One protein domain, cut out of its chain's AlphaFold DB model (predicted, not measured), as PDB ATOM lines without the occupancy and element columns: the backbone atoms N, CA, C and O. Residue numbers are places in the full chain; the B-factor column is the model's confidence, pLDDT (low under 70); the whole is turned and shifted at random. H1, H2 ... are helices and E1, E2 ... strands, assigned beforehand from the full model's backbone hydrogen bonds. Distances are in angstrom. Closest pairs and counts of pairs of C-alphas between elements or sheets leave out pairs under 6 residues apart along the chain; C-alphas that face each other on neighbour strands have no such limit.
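Overview. This is residues 3 to 107 of the 210 residues of an uncharacterized protein of Legionella cincinnatiensis (UniProt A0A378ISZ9). A twisted slab of four antiparallel strands, E4 to E7, bears a small three-stranded sheet on one face, turned edge-on so that its edge strand E1 packs on E7 and E6. H1 grazes the slab beside E7, H2 runs on from E7 and packs on E6, and residues 99 to 105, reaching into H3, stick out beyond it. The printed part has 105 residues, in the order E1 H1 E2 E3 E4 E5 E6 E7 H2 H3, class mixed; the sheet orders are E4 E5 E6 E7 and E1 E3 E2, both antiparallel. The whole is compact, with a radius of gyration of the C-alphas of 14.4 A, yet elongated, spanning 48 by 28 by 23 A.

Along the chain. In the larger sheet, E4 is residues 45 to 53, 25.1 A long; E5, 56 to 63, 23.1 A; E6, 66 to 74, 24.0 A; and E7, 82 to 86, 12.9 A. The smaller sheet has E1, residues 3 to 6, from C-alpha 3 at (-24.469, -46.119, 16.075), E3, 34 to 38, and E2, 29 to 31. H1 is residues 12 to 20, 12.5 A; H2, 88 to 99, 16.8 A, begins at C-alpha 88 at (-43.241, -48.368, 15.538); H3, 103 to 107, ends at C-alpha 107 at (-33.371, -52.146, 38.101).

Arrangement. E4 E5 E6 E7 form a meander, each strand the antiparallel neighbour of the one before, and each successive pair is a hairpin. Within hydrogen-bond range are N 48 and O 60, 2.8 A, N 59 and O 71, 2.8 A, and N 72 and O 83, 2.8 A. The closest C-alphas of E1 and E7 are those of Gly 6 and Val 82, 5.2 A. In the small sheet N 5 and O 35 are 2.8 A apart, and N 36 and O 29 of the hairpin E2 and E3 2.8 A. E1, H1, E2 make a split strand-helix-strand unit, E3 lying between the strands, with a right-handed crossover. H2 is on the larger sheet, over E6; the closest C-alphas are those of Val 68 and Val 91, 5.4 A. H1 and H2 are close but not clearly touching, the same way at a shallow tilt of 24 degrees; their closest C-alphas, Leu 17 and Val 91, are 7.2 A apart. Every O i to N i+4 pair is within range in H1 and H2; H3 has 0 of 1, and 0 of 2 O i to N i+3 pairs.

Size, cuts and confidence. The C-alphas farthest apart, of Tyr 78 and Glu 104, are 48.6 A apart. The printed part has no cut and no long link. Mean pLDDT of the printed part is 82.1, and residues 54, 75 to 80 and 98 to 107 are under 70.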
ATOM      1  N   VAL A   3     -23.871 -45.196  17.054       90.38
ATOM      2  CA  VAL A   3     -24.469 -46.119  16.075       90.38
ATOM      3  C   VAL A   3     -24.774 -45.387  14.767       90.38
ATOM      4  O   VAL A   3     -25.120 -44.202  14.804       90.38
ATOM      5  N   PRO A   4     -24.617 -46.031  13.599       90.69
ATOM      6  CA  PRO A   4     -24.936 -45.395  12.328       90.69
ATOM      7  C   PRO A   4     -26.454 -45.222  12.197       90.69
ATOM      8  O   PRO A   4     -27.205 -46.139  12.490       90.69
ATOM      9  N   PHE A   5     -26.915 -44.068  11.726       89.38
ATOM     10  CA  PHE A   5     -28.315 -43.869  11.340       89.38
ATOM     11  C   PHE A   5     -28.504 -44.086   9.835       89.38
ATOM     12  O   PHE A   5     -29.445 -44.738   9.400       89.38
ATOM     13  N   GLY A   6     -27.582 -43.560   9.025       86.69
ATOM     14  CA  GLY A   6     -27.623 -43.686   7.570       86.69
ATOM     15  C   GLY A   6     -27.186 -42.414   6.857       86.69
ATOM     16  O   GLY A   6     -26.655 -41.495   7.473       86.69
ATOM     17  N   ALA A   7     -27.376 -42.363   5.538       84.56
ATOM     18  CA  ALA A   7     -26.884 -41.261   4.700       84.56
ATOM     19  C   ALA A   7     -27.774 -40.001   4.713       84.56
ATOM     20  O   ALA A   7     -27.411 -38.971   4.145       84.56
ATOM     21  N   ARG A   8     -28.939 -40.068   5.367       88.25
ATOM     22  CA  ARG A   8     -29.906 -38.969   5.477       88.25
ATOM     23  C   ARG A   8     -30.214 -38.641   6.930       88.25
ATOM     24  O   ARG A   8     -29.987 -39.462   7.810       88.25
ATOM     25  N   LEU A   9     -30.784 -37.462   7.157       89.31
ATOM     26  CA  LEU A   9     -31.376 -37.131   8.449       89.31
ATOM     27  C   LEU A   9     -32.652 -37.959   8.696       89.31
ATOM     28  O   LEU A   9     -33.296 -38.392   7.728       89.31
ATOM     29  N   PRO A  10     -33.047 -38.150   9.967       90.25
ATOM     30  CA  PRO A  10     -34.300 -38.809  10.292       90.25
ATOM     31  C   PRO A  10     -35.493 -37.979   9.813       90.25
ATOM     32  O   PRO A  10     -35.504 -36.747   9.946       90.25
ATOM     33  N   ASN A  11     -36.486 -38.658   9.242       92.00
ATOM     34  CA  ASN A  11     -37.759 -38.061   8.851       92.00
ATOM     35  C   ASN A  11     -38.620 -37.769  10.095       92.00
ATOM     36  O   ASN A  11     -38.250 -38.124  11.211       92.00
ATOM     37  N   LYS A  12     -39.778 -37.120   9.922       92.56
ATOM     38  CA  LYS A  12     -40.629 -36.706  11.050       92.56
ATOM     39  C   LYS A  12     -40.990 -37.867  11.994       92.56
ATOM     40  O   LYS A  12     -40.810 -37.733  13.197       92.56
ATOM     41  N   GLN A  13     -41.427 -39.002  11.451       90.88
ATOM     42  CA  GLN A  13     -41.840 -40.166  12.245       90.88
ATOM     43  C   GLN A  13     -40.655 -40.801  12.984       90.88
ATOM     44  O   GLN A  13     -40.746 -41.105  14.170       90.88
ATOM     45  N   GLU A  14     -39.511 -40.953  12.314       92.25
ATOM     46  CA  GLU A  14     -38.295 -41.487  12.938       92.25
ATOM     47  C   GLU A  14     -37.789 -40.578  14.056       92.25
ATOM     48  O   GLU A  14     -37.369 -41.074  15.098       92.25
ATOM     49  N   ARG A  15     -37.853 -39.252  13.867       92.81
ATOM     50  CA  ARG A  15     -37.495 -38.283  14.911       92.81
ATOM     51  C   ARG A  15     -38.369 -38.455  16.144       92.81
ATOM     52  O   ARG A  15     -37.833 -38.524  17.243       92.81
ATOM     53  N   GLU A  16     -39.683 -38.536  15.962       92.94
ATOM     54  CA  GLU A  16     -40.635 -38.710  17.063       92.94
ATOM     55  C   GLU A  16     -40.343 -39.994  17.858       92.94
ATOM     56  O   GLU A  16     -40.279 -39.952  19.087       92.94
ATOM     57  N   LEU A  17     -40.080 -41.114  17.176       93.25
ATOM     58  CA  LEU A  17     -39.745 -42.386  17.827       93.25
ATOM     59  C   LEU A  17     -38.377 -42.347  18.528       93.25
ATOM     60  O   LEU A  17     -38.253 -42.812  19.657       93.25
ATOM     61  N   LEU A  18     -37.354 -41.760  17.901       93.19
ATOM     62  CA  LEU A  18     -36.025 -41.618  18.506       93.19
ATOM     63  C   LEU A  18     -36.063 -40.745  19.766       93.19
ATOM     64  O   LEU A  18     -35.450 -41.102  20.771       93.19
ATOM     65  N   VAL A  19     -36.816 -39.644  19.743       92.75
ATOM     66  CA  VAL A  19     -36.998 -38.777  20.916       92.75
ATOM     67  C   VAL A  19     -37.725 -39.521  22.039       92.75
ATOM     68  O   VAL A  19     -37.278 -39.454  23.181       92.75
ATOM     69  N   LYS A  20     -38.780 -40.296  21.734       90.38
ATOM     70  CA  LYS A  20     -39.468 -41.146  22.730       90.38
ATOM     71  C   LYS A  20     -38.528 -42.157  23.399       90.38
ATOM     72  O   LYS A  20     -38.674 -42.441  24.583       90.38
ATOM     73  N   LEU A  21     -37.554 -42.677  22.655       90.19
ATOM     74  CA  LEU A  21     -36.527 -43.593  23.162       90.19
ATOM     75  C   LEU A  21     -35.387 -42.882  23.920       90.19
ATOM     76  O   LEU A  21     -34.476 -43.548  24.409       90.19
ATOM     77  N   GLY A  22     -35.422 -41.549  24.025       90.19
ATOM     78  CA  GLY A  22     -34.455 -40.739  24.767       90.19
ATOM     79  C   GLY A  22     -33.242 -40.269  23.960       90.19
ATOM     80  O   GLY A  22     -32.325 -39.691  24.541       90.19
ATOM     81  N   PHE A  23     -33.196 -40.490  22.641       92.06
ATOM     82  CA  PHE A  23     -32.071 -40.036  21.818       92.06
ATOM     83  C   PHE A  23     -32.033 -38.508  21.710       92.06
ATOM     84  O   PHE A  23     -33.012 -37.873  21.317       92.06
ATOM     85  N   ASN A  24     -30.860 -37.924  21.964       90.25
ATOM     86  CA  ASN A  24     -30.610 -36.508  21.719       90.25
ATOM     87  C   ASN A  24     -30.164 -36.282  20.264       90.25
ATOM     88  O   ASN A  24     -29.005 -36.524  19.911       90.25
ATOM     89  N   LEU A  25     -31.082 -35.797  19.427       89.50
ATOM     90  CA  LEU A  25     -30.831 -35.570  18.001       89.50
ATOM     91  C   LEU A  25     -29.931 -34.359  17.716       89.50
ATOM     92  O   LEU A  25     -29.296 -34.329  16.665       89.50
ATOM     93  N   ASP A  26     -29.813 -33.410  18.646       86.62
ATOM     94  CA  ASP A  26     -28.901 -32.264  18.502       86.62
ATOM     95  C   ASP A  26     -27.435 -32.700  18.621       86.62
ATOM     96  O   ASP A  26     -26.532 -32.045  18.105       86.62
ATOM     97  N   SER A  27     -27.200 -33.859  19.244       83.25
ATOM     98  CA  SER A  27     -25.887 -34.501  19.327       83.25
ATOM     99  C   SER A  27     -25.549 -35.383  18.114       83.25
ATOM    100  O   SER A  27     -24.553 -36.107  18.143       83.25
ATOM    101  N   MET A  28     -26.372 -35.373  17.056       88.75
ATOM    102  CA  MET A  28     -26.083 -36.144  15.846       88.75
ATOM    103  C   MET A  28     -24.864 -35.590  15.119       88.75
ATOM    104  O   MET A  28     -24.830 -34.441  14.687       88.75
ATOM    105  N   GLU A  29     -23.894 -36.464  14.884       86.19
ATOM    106  CA  GLU A  29     -22.682 -36.118  14.156       86.19
ATOM    107  C   GLU A  29     -22.699 -36.719  12.754       86.19
ATOM    108  O   GLU A  29     -23.043 -37.887  12.556       86.19
ATOM    109  N   LYS A  30     -22.265 -35.930  11.770       87.31
ATOM    110  CA  LYS A  30     -22.023 -36.407  10.410       87.31
ATOM    111  C   LYS A  30     -20.551 -36.778  10.259       87.31
ATOM    112  O   LYS A  30     -19.679 -35.921  10.375       87.31
ATOM    113  N   THR A  31     -20.270 -38.039   9.950       82.44
ATOM    114  CA  THR A  31     -18.909 -38.525   9.694       82.44
ATOM    115  C   THR A  31     -18.876 -39.215   8.335       82.44
ATOM    116  O   THR A  31     -19.564 -40.210   8.098       82.44
ATOM    117  N   GLY A  32     -18.095 -38.659   7.405       80.62
ATOM    118  CA  GLY A  32     -18.109 -39.093   6.010       80.62
ATOM    119  C   GLY A  32     -19.501 -38.940   5.389       80.62
ATOM    120  O   GLY A  32     -20.057 -37.840   5.339       80.62
ATOM    121  N   ARG A  33     -20.070 -40.051   4.908       79.00
ATOM    122  CA  ARG A  33     -21.392 -40.082   4.258       79.00
ATOM    123  C   ARG A  33     -22.553 -40.369   5.211       79.00
ATOM    124  O   ARG A  33     -23.691 -40.267   4.767       79.00
ATOM    125  N   TYR A  34     -22.297 -40.701   6.478       85.19
ATOM    126  CA  TYR A  34     -23.342 -41.138   7.405       85.19
ATOM    127  C   TYR A  34     -23.519 -40.185   8.575       85.19
ATOM    128  O   TYR A  34     -22.566 -39.587   9.078       85.19
ATOM    129  N   TYR A  35     -24.758 -40.102   9.031       89.44
ATOM    130  CA  TYR A  35     -25.099 -39.588  10.340       89.44
ATOM    131  C   TYR A  35     -24.965 -40.696  11.375       89.44
ATOM    132  O   TYR A  35     -25.312 -41.851  11.113       89.44
ATOM    133  N   PHE A  36     -24.496 -40.323  12.557       91.00
ATOM    134  CA  PHE A  36     -24.372 -41.197  13.709       91.00
ATOM    135  C   PHE A  36     -25.197 -40.645  14.865       91.00
ATOM    136  O   PHE A  36     -25.202 -39.440  15.120       91.00
ATOM    137  N   LEU A  37     -25.871 -41.550  15.566       91.25
ATOM    138  CA  LEU A  37     -26.593 -41.273  16.799       91.25
ATOM    139  C   LEU A  37     -25.714 -41.639  17.992       91.25
ATOM    140  O   LEU A  37     -25.047 -42.679  17.989       91.25
ATOM    141  N   ASN A  38     -25.759 -40.810  19.028       91.06
ATOM    142  CA  ASN A  38     -25.260 -41.188  20.340       91.06
ATOM    143  C   ASN A  38     -26.331 -42.002  21.063       91.06
ATOM    144  O   ASN A  38     -27.498 -41.618  21.085       91.06
ATOM    145  N   MET A  39     -25.926 -43.127  21.649       89.94
ATOM    146  CA  MET A  39     -26.799 -43.883  22.539       89.94
ATOM    147  C   MET A  39     -27.179 -43.009  23.741       89.94
ATOM    148  O   MET A  39     -26.280 -42.384  24.313       89.94
ATOM    149  N   PRO A  40     -28.465 -42.965  24.126       87.31
ATOM    150  CA  PRO A  40     -28.899 -42.221  25.297       87.31
ATOM    151  C   PRO A  40     -28.274 -42.794  26.567       87.31
ATOM    152  O   PRO A  40     -28.065 -44.005  26.677       87.31
ATOM    153  N   ASP A  41     -28.003 -41.919  27.532       81.94
ATOM    154  CA  ASP A  41     -27.524 -42.307  28.858       81.94
ATOM    155  C   ASP A  41     -28.711 -42.758  29.720       81.94
ATOM    156  O   ASP A  41     -29.202 -42.048  30.593       81.94
ATOM    157  N   SER A  42     -29.272 -43.913  29.367       79.88
ATOM    158  CA  SER A  42     -30.416 -44.504  30.048       79.88
ATOM    159  C   SER A  42     -30.185 -46.000  30.239       79.88
ATOM    160  O   SER A  42     -29.919 -46.697  29.258       79.88
ATOM    161  N   PRO A  43     -30.364 -46.538  31.461       75.62
ATOM    162  CA  PRO A  43     -30.204 -47.970  31.716       75.62
ATOM    163  C   PRO A  43     -31.251 -48.825  30.985       75.62
ATOM    164  O   PRO A  43     -31.066 -50.030  30.831       75.62
ATOM    165  N   ARG A  44     -32.341 -48.203  30.517       81.56
ATOM    166  CA  ARG A  44     -33.417 -48.856  29.760       81.56
ATOM    167  C   ARG A  44     -33.022 -49.143  28.317       81.56
ATOM    168  O   ARG A  44     -33.643 -49.988  27.678       81.56
ATOM    169  N   VAL A  45     -32.009 -48.446  27.800       85.62
ATOM    170  CA  VAL A  45     -31.579 -48.558  26.408       85.62
ATOM    171  C   VAL A  45     -30.276 -49.336  26.335       85.62
ATOM    172  O   VAL A  45     -29.234 -48.899  26.817       85.62
ATOM    173  N   ARG A  46     -30.313 -50.486  25.667       90.62
ATOM    174  CA  ARG A  46     -29.135 -51.321  25.420       90.62
ATOM    175  C   ARG A  46     -28.874 -51.407  23.927       90.62
ATOM    176  O   ARG A  46     -29.802 -51.509  23.135       90.62
ATOM    177  N   CYS A  47     -27.607 -51.420  23.534       91.19
ATOM    178  CA  CYS A  47     -27.207 -51.741  22.169       91.19
ATOM    179  C   CYS A  47     -26.420 -53.048  22.161       91.19
ATOM    180  O   CYS A  47     -25.559 -53.272  23.011       91.19
ATOM    181  N   GLU A  48     -26.721 -53.899  21.192       92.44
ATOM    182  CA  GLU A  48     -25.952 -55.087  20.869       92.44
ATOM    183  C   GLU A  48     -25.394 -54.943  19.461       92.44
ATOM    184  O   GLU A  48     -26.138 -54.693  18.512       92.44
ATOM    185  N   ARG A  49     -24.076 -55.081  19.335       91.25
ATOM    186  CA  ARG A  49     -23.384 -55.067  18.052       91.25
ATOM    187  C   ARG A  49     -23.013 -56.494  17.682       91.25
ATOM    188  O   ARG A  49     -22.382 -57.185  18.474       91.25
ATOM    189  N   GLN A  50     -23.357 -56.882  16.466       87.56
ATOM    190  CA  GLN A  50     -23.033 -58.166  15.864       87.56
ATOM    191  C   GLN A  50     -22.271 -57.920  14.559       87.56
ATOM    192  O   GLN A  50     -22.508 -56.934  13.857       87.56
ATOM    193  N   THR A  51     -21.344 -58.806  14.231       85.75
ATOM    194  CA  THR A  51     -20.567 -58.768  12.984       85.75
ATOM    195  C   THR A  51     -20.790 -60.073  12.235       85.75
ATOM    196  O   THR A  51     -19.926 -60.943  12.283       85.75
ATOM    197  N   PRO A  52     -21.976 -60.250  11.616       76.06
ATOM    198  CA  PRO A  52     -22.329 -61.514  10.975       76.06
ATOM    199  C   PRO A  52     -21.430 -61.842   9.777       76.06
ATOM    200  O   PRO A  52     -21.218 -63.013   9.505       76.06
ATOM    201  N   ASP A  53     -20.893 -60.822   9.098       71.94
ATOM    202  CA  ASP A  53     -19.947 -60.951   7.986       71.94
ATOM    203  C   ASP A  53     -18.845 -59.878   8.106       71.94
ATOM    204  O   ASP A  53     -19.018 -58.861   8.782       71.94
ATOM    205  N   PHE A  54     -17.712 -60.053   7.414       64.00
ATOM    206  CA  PHE A  54     -16.584 -59.103   7.446       64.00
ATOM    207  C   PHE A  54     -16.948 -57.695   6.947       64.00
ATOM    208  O   PHE A  54     -16.376 -56.702   7.402       64.00
ATOM    209  N   ASP A  55     -17.892 -57.614   6.007       75.00
ATOM    210  CA  ASP A  55     -18.392 -56.372   5.445       75.00
ATOM    211  C   ASP A  55     -19.753 -55.976   6.017       75.00
ATOM    212  O   ASP A  55     -20.404 -55.111   5.441       75.00
ATOM    213  N   LYS A  56     -20.217 -56.586   7.117       79.44
ATOM    214  CA  LYS A  56     -21.511 -56.253   7.722       79.44
ATOM    215  C   LYS A  56     -21.416 -56.100   9.228       79.44
ATOM    216  O   LYS A  56     -20.927 -56.962   9.950       79.44
ATOM    217  N   VAL A  57     -21.973 -55.005   9.717       86.88
ATOM    218  CA  VAL A  57     -22.159 -54.750  11.139       86.88
ATOM    219  C   VAL A  57     -23.643 -54.561  11.389       86.88
ATOM    220  O   VAL A  57     -24.268 -53.678  10.810       86.88
ATOM    221  N   MET A  58     -24.207 -55.382  12.263       89.94
ATOM    222  CA  MET A  58     -25.579 -55.244  12.724       89.94
ATOM    223  C   MET A  58     -25.595 -54.624  14.120       89.94
ATOM    224  O   MET A  58     -24.861 -55.055  15.004       89.94
ATOM    225  N   TYR A  59     -26.435 -53.617  14.330       92.56
ATOM    226  CA  TYR A  59     -26.728 -53.050  15.641       92.56
ATOM    227  C   TYR A  59     -28.202 -53.285  15.948       92.56
ATOM    228  O   TYR A  59     -29.069 -52.792  15.230       92.56
ATOM    229  N   ASN A  60     -28.483 -54.004  17.028       93.56
ATOM    230  CA  ASN A  60     -29.829 -54.140  17.570       93.56
ATOM    231  C   ASN A  60     -29.924 -53.280  18.830       93.56
ATOM    232  O   ASN A  60     -29.112 -53.413  19.750       93.56
ATOM    233  N   ILE A  61     -30.883 -52.362  18.858       92.69
ATOM    234  CA  ILE A  61     -31.133 -51.489  20.003       92.69
ATOM    235  C   ILE A  61     -32.391 -51.980  20.695       92.69
ATOM    236  O   ILE A  61     -33.437 -52.160  20.069       92.69
ATOM    237  N   TYR A  62     -32.260 -52.174  21.997       91.81
ATOM    238  CA  TYR A  62     -33.290 -52.683  22.873       91.81
ATOM    239  C   TYR A  62     -33.747 -51.587  23.827       91.81
ATOM    240  O   TYR A  62     -32.916 -50.844  24.351       91.81
ATOM    241  N   TYR A  63     -35.050 -51.534  24.080       89.69
ATOM    242  CA  TYR A  63     -35.661 -50.757  25.154       89.69
ATOM    243  C   TYR A  63     -36.327 -51.747  26.116       89.69
ATOM    244  O   TYR A  63     -37.247 -52.451  25.705       89.69
ATOM    245  N   ASN A  64     -35.824 -51.872  27.351       83.12
ATOM    246  CA  ASN A  64     -36.210 -52.926  28.310       83.12
ATOM    247  C   ASN A  64     -36.301 -54.325  27.674       83.12
ATOM    248  O   ASN A  64     -37.355 -54.958  27.665       83.12
ATOM    249  N   ASP A  65     -35.195 -54.779  27.086       82.00
ATOM    250  CA  ASP A  65     -35.051 -56.099  26.453       82.00
ATOM    251  C   ASP A  65     -35.924 -56.372  25.218       82.00
ATOM    252  O   ASP A  65     -35.800 -57.428  24.598       82.00
ATOM    253  N   ILE A  66     -36.716 -55.399  24.764       86.56
ATOM    254  CA  ILE A  66     -37.467 -55.482  23.508       86.56
ATOM    255  C   ILE A  66     -36.661 -54.815  22.403       86.56
ATOM    256  O   ILE A  66     -36.280 -53.653  22.523       86.56
ATOM    257  N   SER A  67     -36.399 -55.547  21.320       90.38
ATOM    258  CA  SER A  67     -35.702 -55.008  20.148       90.38
ATOM    259  C   SER A  67     -36.594 -53.993  19.436       90.38
ATOM    260  O   SER A  67     -37.619 -54.360  18.864       90.38
ATOM    261  N   VAL A  68     -36.193 -52.725  19.447       93.38
ATOM    262  CA  VAL A  68     -36.978 -51.607  18.894       93.38
ATOM    263  C   VAL A  68     -36.387 -51.039  17.605       93.38
ATOM    264  O   VAL A  68     -37.122 -50.506  16.770       93.38
ATOM    265  N   ILE A  69     -35.071 -51.172  17.411       93.12
ATOM    266  CA  ILE A  69     -34.366 -50.700  16.213       93.12
ATOM    267  C   ILE A  69     -33.376 -51.773  15.768       93.12
ATOM    268  O   ILE A  69     -32.599 -52.274  16.582       93.12
ATOM    269  N   SER A  70     -33.363 -52.075  14.471       91.94
ATOM    270  CA  SER A  70     -32.320 -52.892  13.848       91.94
ATOM    271  C   SER A  70     -31.620 -52.092  12.755       91.94
ATOM    272  O   SER A  70     -32.260 -51.459  11.911       91.94
ATOM    273  N   ILE A  71     -30.291 -52.099  12.800       91.25
ATOM    274  CA  ILE A  71     -29.437 -51.340  11.896       91.25
ATOM    275  C   ILE A  71     -28.457 -52.300  11.254       91.25
ATOM    276  O   ILE A  71     -27.609 -52.858  11.938       91.25
ATOM    277  N   ASN A  72     -28.530 -52.465   9.943       88.44
ATOM    278  CA  ASN A  72     -27.595 -53.272   9.179       88.44
ATOM    279  C   ASN A  72     -26.699 -52.353   8.349       88.44
ATOM    280  O   ASN A  72     -27.169 -51.667   7.445       88.44
ATOM    281  N   GLN A  73     -25.417 -52.310   8.677       85.00
ATOM    282  CA  GLN A  73     -24.410 -51.509   8.000       85.00
ATOM    283  C   GLN A  73     -23.514 -52.413   7.163       85.00
ATOM    284  O   GLN A  73     -22.776 -53.217   7.725       85.00
ATOM    285  N   LYS A  74     -23.483 -52.200   5.847       80.50
ATOM    286  CA  LYS A  74     -22.444 -52.762   4.985       80.50
ATOM    287  C   LYS A  74     -21.199 -51.862   5.007       80.50
ATOM    288  O   LYS A  74     -21.307 -50.648   4.835       80.50
ATOM    289  N   THR A  75     -20.027 -52.432   5.266       69.25
ATOM    290  CA  THR A  75     -18.744 -51.739   5.478       69.25
ATOM    291  C   THR A  75     -17.758 -51.912   4.317       69.25
ATOM    292  O   THR A  75     -16.662 -51.354   4.372       69.25
ATOM    293  N   ALA A  76     -18.132 -52.623   3.245       63.59
ATOM    294  CA  ALA A  76     -17.311 -52.749   2.040       63.59
ATOM    295  C   ALA A  76     -17.110 -51.393   1.332       63.59
ATOM    296  O   ALA A  76     -18.050 -50.613   1.171       63.59
ATOM    297  N   MET A  77     -15.887 -51.148   0.839       51.03
ATOM    298  CA  MET A  77     -15.459 -49.880   0.215       51.03
ATOM    299  C   MET A  77     -16.342 -49.396  -0.946       51.03
ATOM    300  O   MET A  77     -16.417 -48.193  -1.190       51.03
ATOM    301  N   TYR A  78     -17.002 -50.312  -1.657       44.88
ATOM    302  CA  TYR A  78     -17.713 -50.013  -2.902       44.88
ATOM    303  C   TYR A  78     -19.240 -50.032  -2.776       44.88
ATOM    304  O   TYR A  78     -19.922 -49.712  -3.743       44.88
ATOM    305  N   ASP A  79     -19.782 -50.362  -1.598       52.88
ATOM    306  CA  ASP A  79     -21.225 -50.567  -1.428       52.88
ATOM    307  C   ASP A  79     -21.674 -50.291   0.014       52.88
ATOM    308  O   ASP A  79     -22.333 -51.092   0.673       52.88
ATOM    309  N   ALA A  80     -21.229 -49.160   0.558       60.19
ATOM    310  CA  ALA A  80     -21.543 -48.802   1.927       60.19
ATOM    311  C   ALA A  80     -22.993 -48.274   1.997       60.19
ATOM    312  O   ALA A  80     -23.289 -47.109   1.708       60.19
ATOM    313  N   TYR A  81     -23.923 -49.143   2.377       71.31
ATOM    314  CA  TYR A  81     -25.300 -48.780   2.699       71.31
ATOM    315  C   TYR A  81     -25.627 -49.187   4.133       71.31
ATOM    316  O   TYR A  81     -25.168 -50.208   4.641       71.31
ATOM    317  N   VAL A  82     -26.421 -48.352   4.800       79.38
ATOM    318  CA  VAL A  82     -26.950 -48.619   6.138       79.38
ATOM    319  C   VAL A  82     -28.457 -48.749   5.999       79.38
ATOM    320  O   VAL A  82     -29.121 -47.788   5.612       79.38
ATOM    321  N   TYR A  83     -28.986 -49.932   6.295       82.94
ATOM    322  CA  TYR A  83     -30.414 -50.159   6.445       82.94
ATOM    323  C   TYR A  83     -30.785 -49.976   7.909       82.94
ATOM    324  O   TYR A  83     -30.408 -50.775   8.762       82.94
ATOM    325  N   PHE A  84     -31.493 -48.894   8.191       87.75
ATOM    326  CA  PHE A  84     -31.952 -48.538   9.522       87.75
ATOM    327  C   PHE A  84     -33.471 -48.679   9.556       87.75
ATOM    328  O   PHE A  84     -34.166 -47.999   8.801       87.75
ATOM    329  N   ASN A  85     -33.979 -49.580  10.398       86.75
ATOM    330  CA  ASN A  85     -35.408 -49.841  10.522       86.75
ATOM    331  C   ASN A  85     -35.866 -49.667  11.975       86.75
ATOM    332  O   ASN A  85     -35.363 -50.346  12.874       86.75
ATOM    333  N   ILE A  86     -36.835 -48.772  12.183       90.81
ATOM    334  CA  ILE A  86     -37.531 -48.593  13.461       90.81
ATOM    335  C   ILE A  86     -38.914 -49.226  13.342       90.81
ATOM    336  O   ILE A  86     -39.729 -48.807  12.521       90.81
ATOM    337  N   SER A  87     -39.207 -50.191  14.210       89.56
ATOM    338  CA  SER A  87     -40.538 -50.790  14.293       89.56
ATOM    339  C   SER A  87     -41.412 -49.979  15.247       89.56
ATOM    340  O   SER A  87     -41.279 -50.098  16.465       89.56
ATOM    341  N   ALA A  88     -42.323 -49.159  14.712       88.06
ATOM    342  CA  ALA A  88     -43.241 -48.368  15.538       88.06
ATOM    343  C   ALA A  88     -44.068 -49.227  16.522       88.06
ATOM    344  O   ALA A  88     -44.091 -48.874  17.699       88.06
ATOM    345  N   PRO A  89     -44.662 -50.379  16.131       90.19
ATOM    346  CA  PRO A  89     -45.374 -51.239  17.080       90.19
ATOM    347  C   PRO A  89     -44.487 -51.720  18.232       90.19
ATOM    348  O   PRO A  89     -44.915 -51.711  19.380       90.19
ATOM    349  N   SER A  90     -43.234 -52.080  17.939       87.94
ATOM    350  CA  SER A  90     -42.283 -52.538  18.958       87.94
ATOM    351  C   SER A  90     -41.868 -51.410  19.901       87.94
ATOM    352  O   SER A  90     -41.692 -51.650  21.093       87.94
ATOM    353  N   VAL A  91     -41.732 -50.181  19.391       90.12
ATOM    354  CA  VAL A  91     -41.469 -48.995  20.221       90.12
ATOM    355  C   VAL A  91     -42.642 -48.734  21.162       90.12
ATOM    356  O   VAL A  91     -42.426 -48.591  22.361       90.12
ATOM    357  N   GLU A  92     -43.873 -48.714  20.650       90.25
ATOM    358  CA  GLU A  92     -45.057 -48.466  21.483       90.25
ATOM    359  C   GLU A  92     -45.275 -49.582  22.516       90.25
ATOM    360  O   GLU A  92     -45.539 -49.285  23.678       90.25
ATOM    361  N   GLU A  93     -45.076 -50.855  22.153       87.06
ATOM    362  CA  GLU A  93     -45.120 -51.977  23.103       87.06
ATOM    363  C   GLU A  93     -44.078 -51.819  24.222       87.06
ATOM    364  O   GLU A  93     -44.382 -52.020  25.403       87.06
ATOM    365  N   ALA A  94     -42.848 -51.436  23.869       86.31
ATOM    366  CA  ALA A  94     -41.768 -51.261  24.831       86.31
ATOM    367  C   ALA A  94     -41.998 -50.060  25.762       86.31
ATOM    368  O   ALA A  94     -41.687 -50.137  26.954       86.31
ATOM    369  N   LEU A  95     -42.574 -48.971  25.249       87.25
ATOM    370  CA  LEU A  95     -42.962 -47.810  26.052       87.25
ATOM    371  C   LEU A  95     -44.153 -48.128  26.967       87.25
ATOM    372  O   LEU A  95     -44.123 -47.764  28.140       87.25
ATOM    373  N   ALA A  96     -45.157 -48.860  26.475       84.69
ATOM    374  CA  ALA A  96     -46.324 -49.266  27.260       84.69
ATOM    375  C   ALA A  96     -45.932 -50.151  28.454       84.69
ATOM    376  O   ALA A  96     -46.316 -49.861  29.583       84.69
ATOM    377  N   LYS A  97     -45.069 -51.154  28.236       75.31
ATOM    378  CA  LYS A  97     -44.534 -52.004  29.317       75.31
ATOM    379  C   LYS A  97     -43.718 -51.233  30.359       75.31
ATOM    380  O   LYS A  97     -43.529 -51.729  31.459       75.31
ATOM    381  N   ASN A  98     -43.218 -50.042  30.031       63.09
ATOM    382  CA  ASN A  98     -42.497 -49.183  30.970       63.09
ATOM    383  C   ASN A  98     -43.406 -48.297  31.822       63.09
ATOM    384  O   ASN A  98     -42.985 -47.892  32.900       63.09
ATOM    385  N   ALA A  99     -44.623 -47.994  31.365       59.66
ATOM    386  CA  ALA A  99     -45.584 -47.237  32.168       59.66
ATOM    387  C   ALA A  99     -46.043 -48.022  33.414       59.66
ATOM    388  O   ALA A  99     -46.482 -47.418  34.386       59.66
ATOM    389  N   GLU A 100     -45.906 -49.351  33.395       54.81
ATOM    390  CA  GLU A 100     -46.302 -50.251  34.486       54.81
ATOM    391  C   GLU A 100     -45.183 -50.533  35.505       54.81
ATOM    392  O   GLU A 100     -45.456 -51.088  36.564       54.81
ATOM    393  N   ILE A 101     -43.932 -50.158  35.213       49.28
ATOM    394  CA  ILE A 101     -42.752 -50.571  35.988       49.28
ATOM    395  C   ILE A 101     -42.189 -49.348  36.728       49.28
ATOM    396  O   ILE A 101     -41.591 -48.459  36.114       49.28
ATOM    397  N   THR A 102     -42.365 -49.289  38.050       52.91
ATOM    398  CA  THR A 102     -41.712 -48.299  38.929       52.91
ATOM    399  C   THR A 102     -40.187 -48.405  38.816       52.91
ATOM    400  O   THR A 102     -39.647 -49.476  38.533       52.91
ATOM    401  N   GLU A 103     -39.463 -47.297  39.029       49.12
ATOM    402  CA  GLU A 103     -37.992 -47.230  38.894       49.12
ATOM    403  C   GLU A 103     -37.241 -48.331  39.666       49.12
ATOM    404  O   GLU A 103     -36.164 -48.752  39.247       49.12
ATOM    405  N   GLU A 104     -37.843 -48.866  40.727       49.22
ATOM    406  CA  GLU A 104     -37.318 -49.963  41.545       49.22
ATOM    407  C   GLU A 104     -37.398 -51.345  40.855       49.22
ATOM    408  O   GLU A 104     -36.518 -52.183  41.050       49.22
ATOM    409  N   GLU A 105     -38.375 -51.583  39.975       48.22
ATOM    410  CA  GLU A 105     -38.529 -52.849  39.237       48.22
ATOM    411  C   GLU A 105     -37.732 -52.885  37.918       48.22
ATOM    412  O   GLU A 105     -37.306 -53.955  37.468       48.22
ATOM    413  N   ALA A 106     -37.458 -51.724  37.311       48.75
ATOM    414  CA  ALA A 106     -36.626 -51.620  36.106       48.75
ATOM    415  C   ALA A 106     -35.158 -51.996  36.387       48.75
ATOM    416  O   ALA A 106     -34.476 -52.571  35.534       48.75
ATOM    417  N   ILE A 107     -34.692 -51.734  37.612       49.84
ATOM    418  CA  ILE A 107     -33.371 -52.146  38.101       49.84
ATOM    419  C   ILE A 107     -33.348 -53.660  38.395       49.84
ATOM    420  O   ILE A 107     -32.314 -54.303  38.227       49.84
TER     421      ILE A 107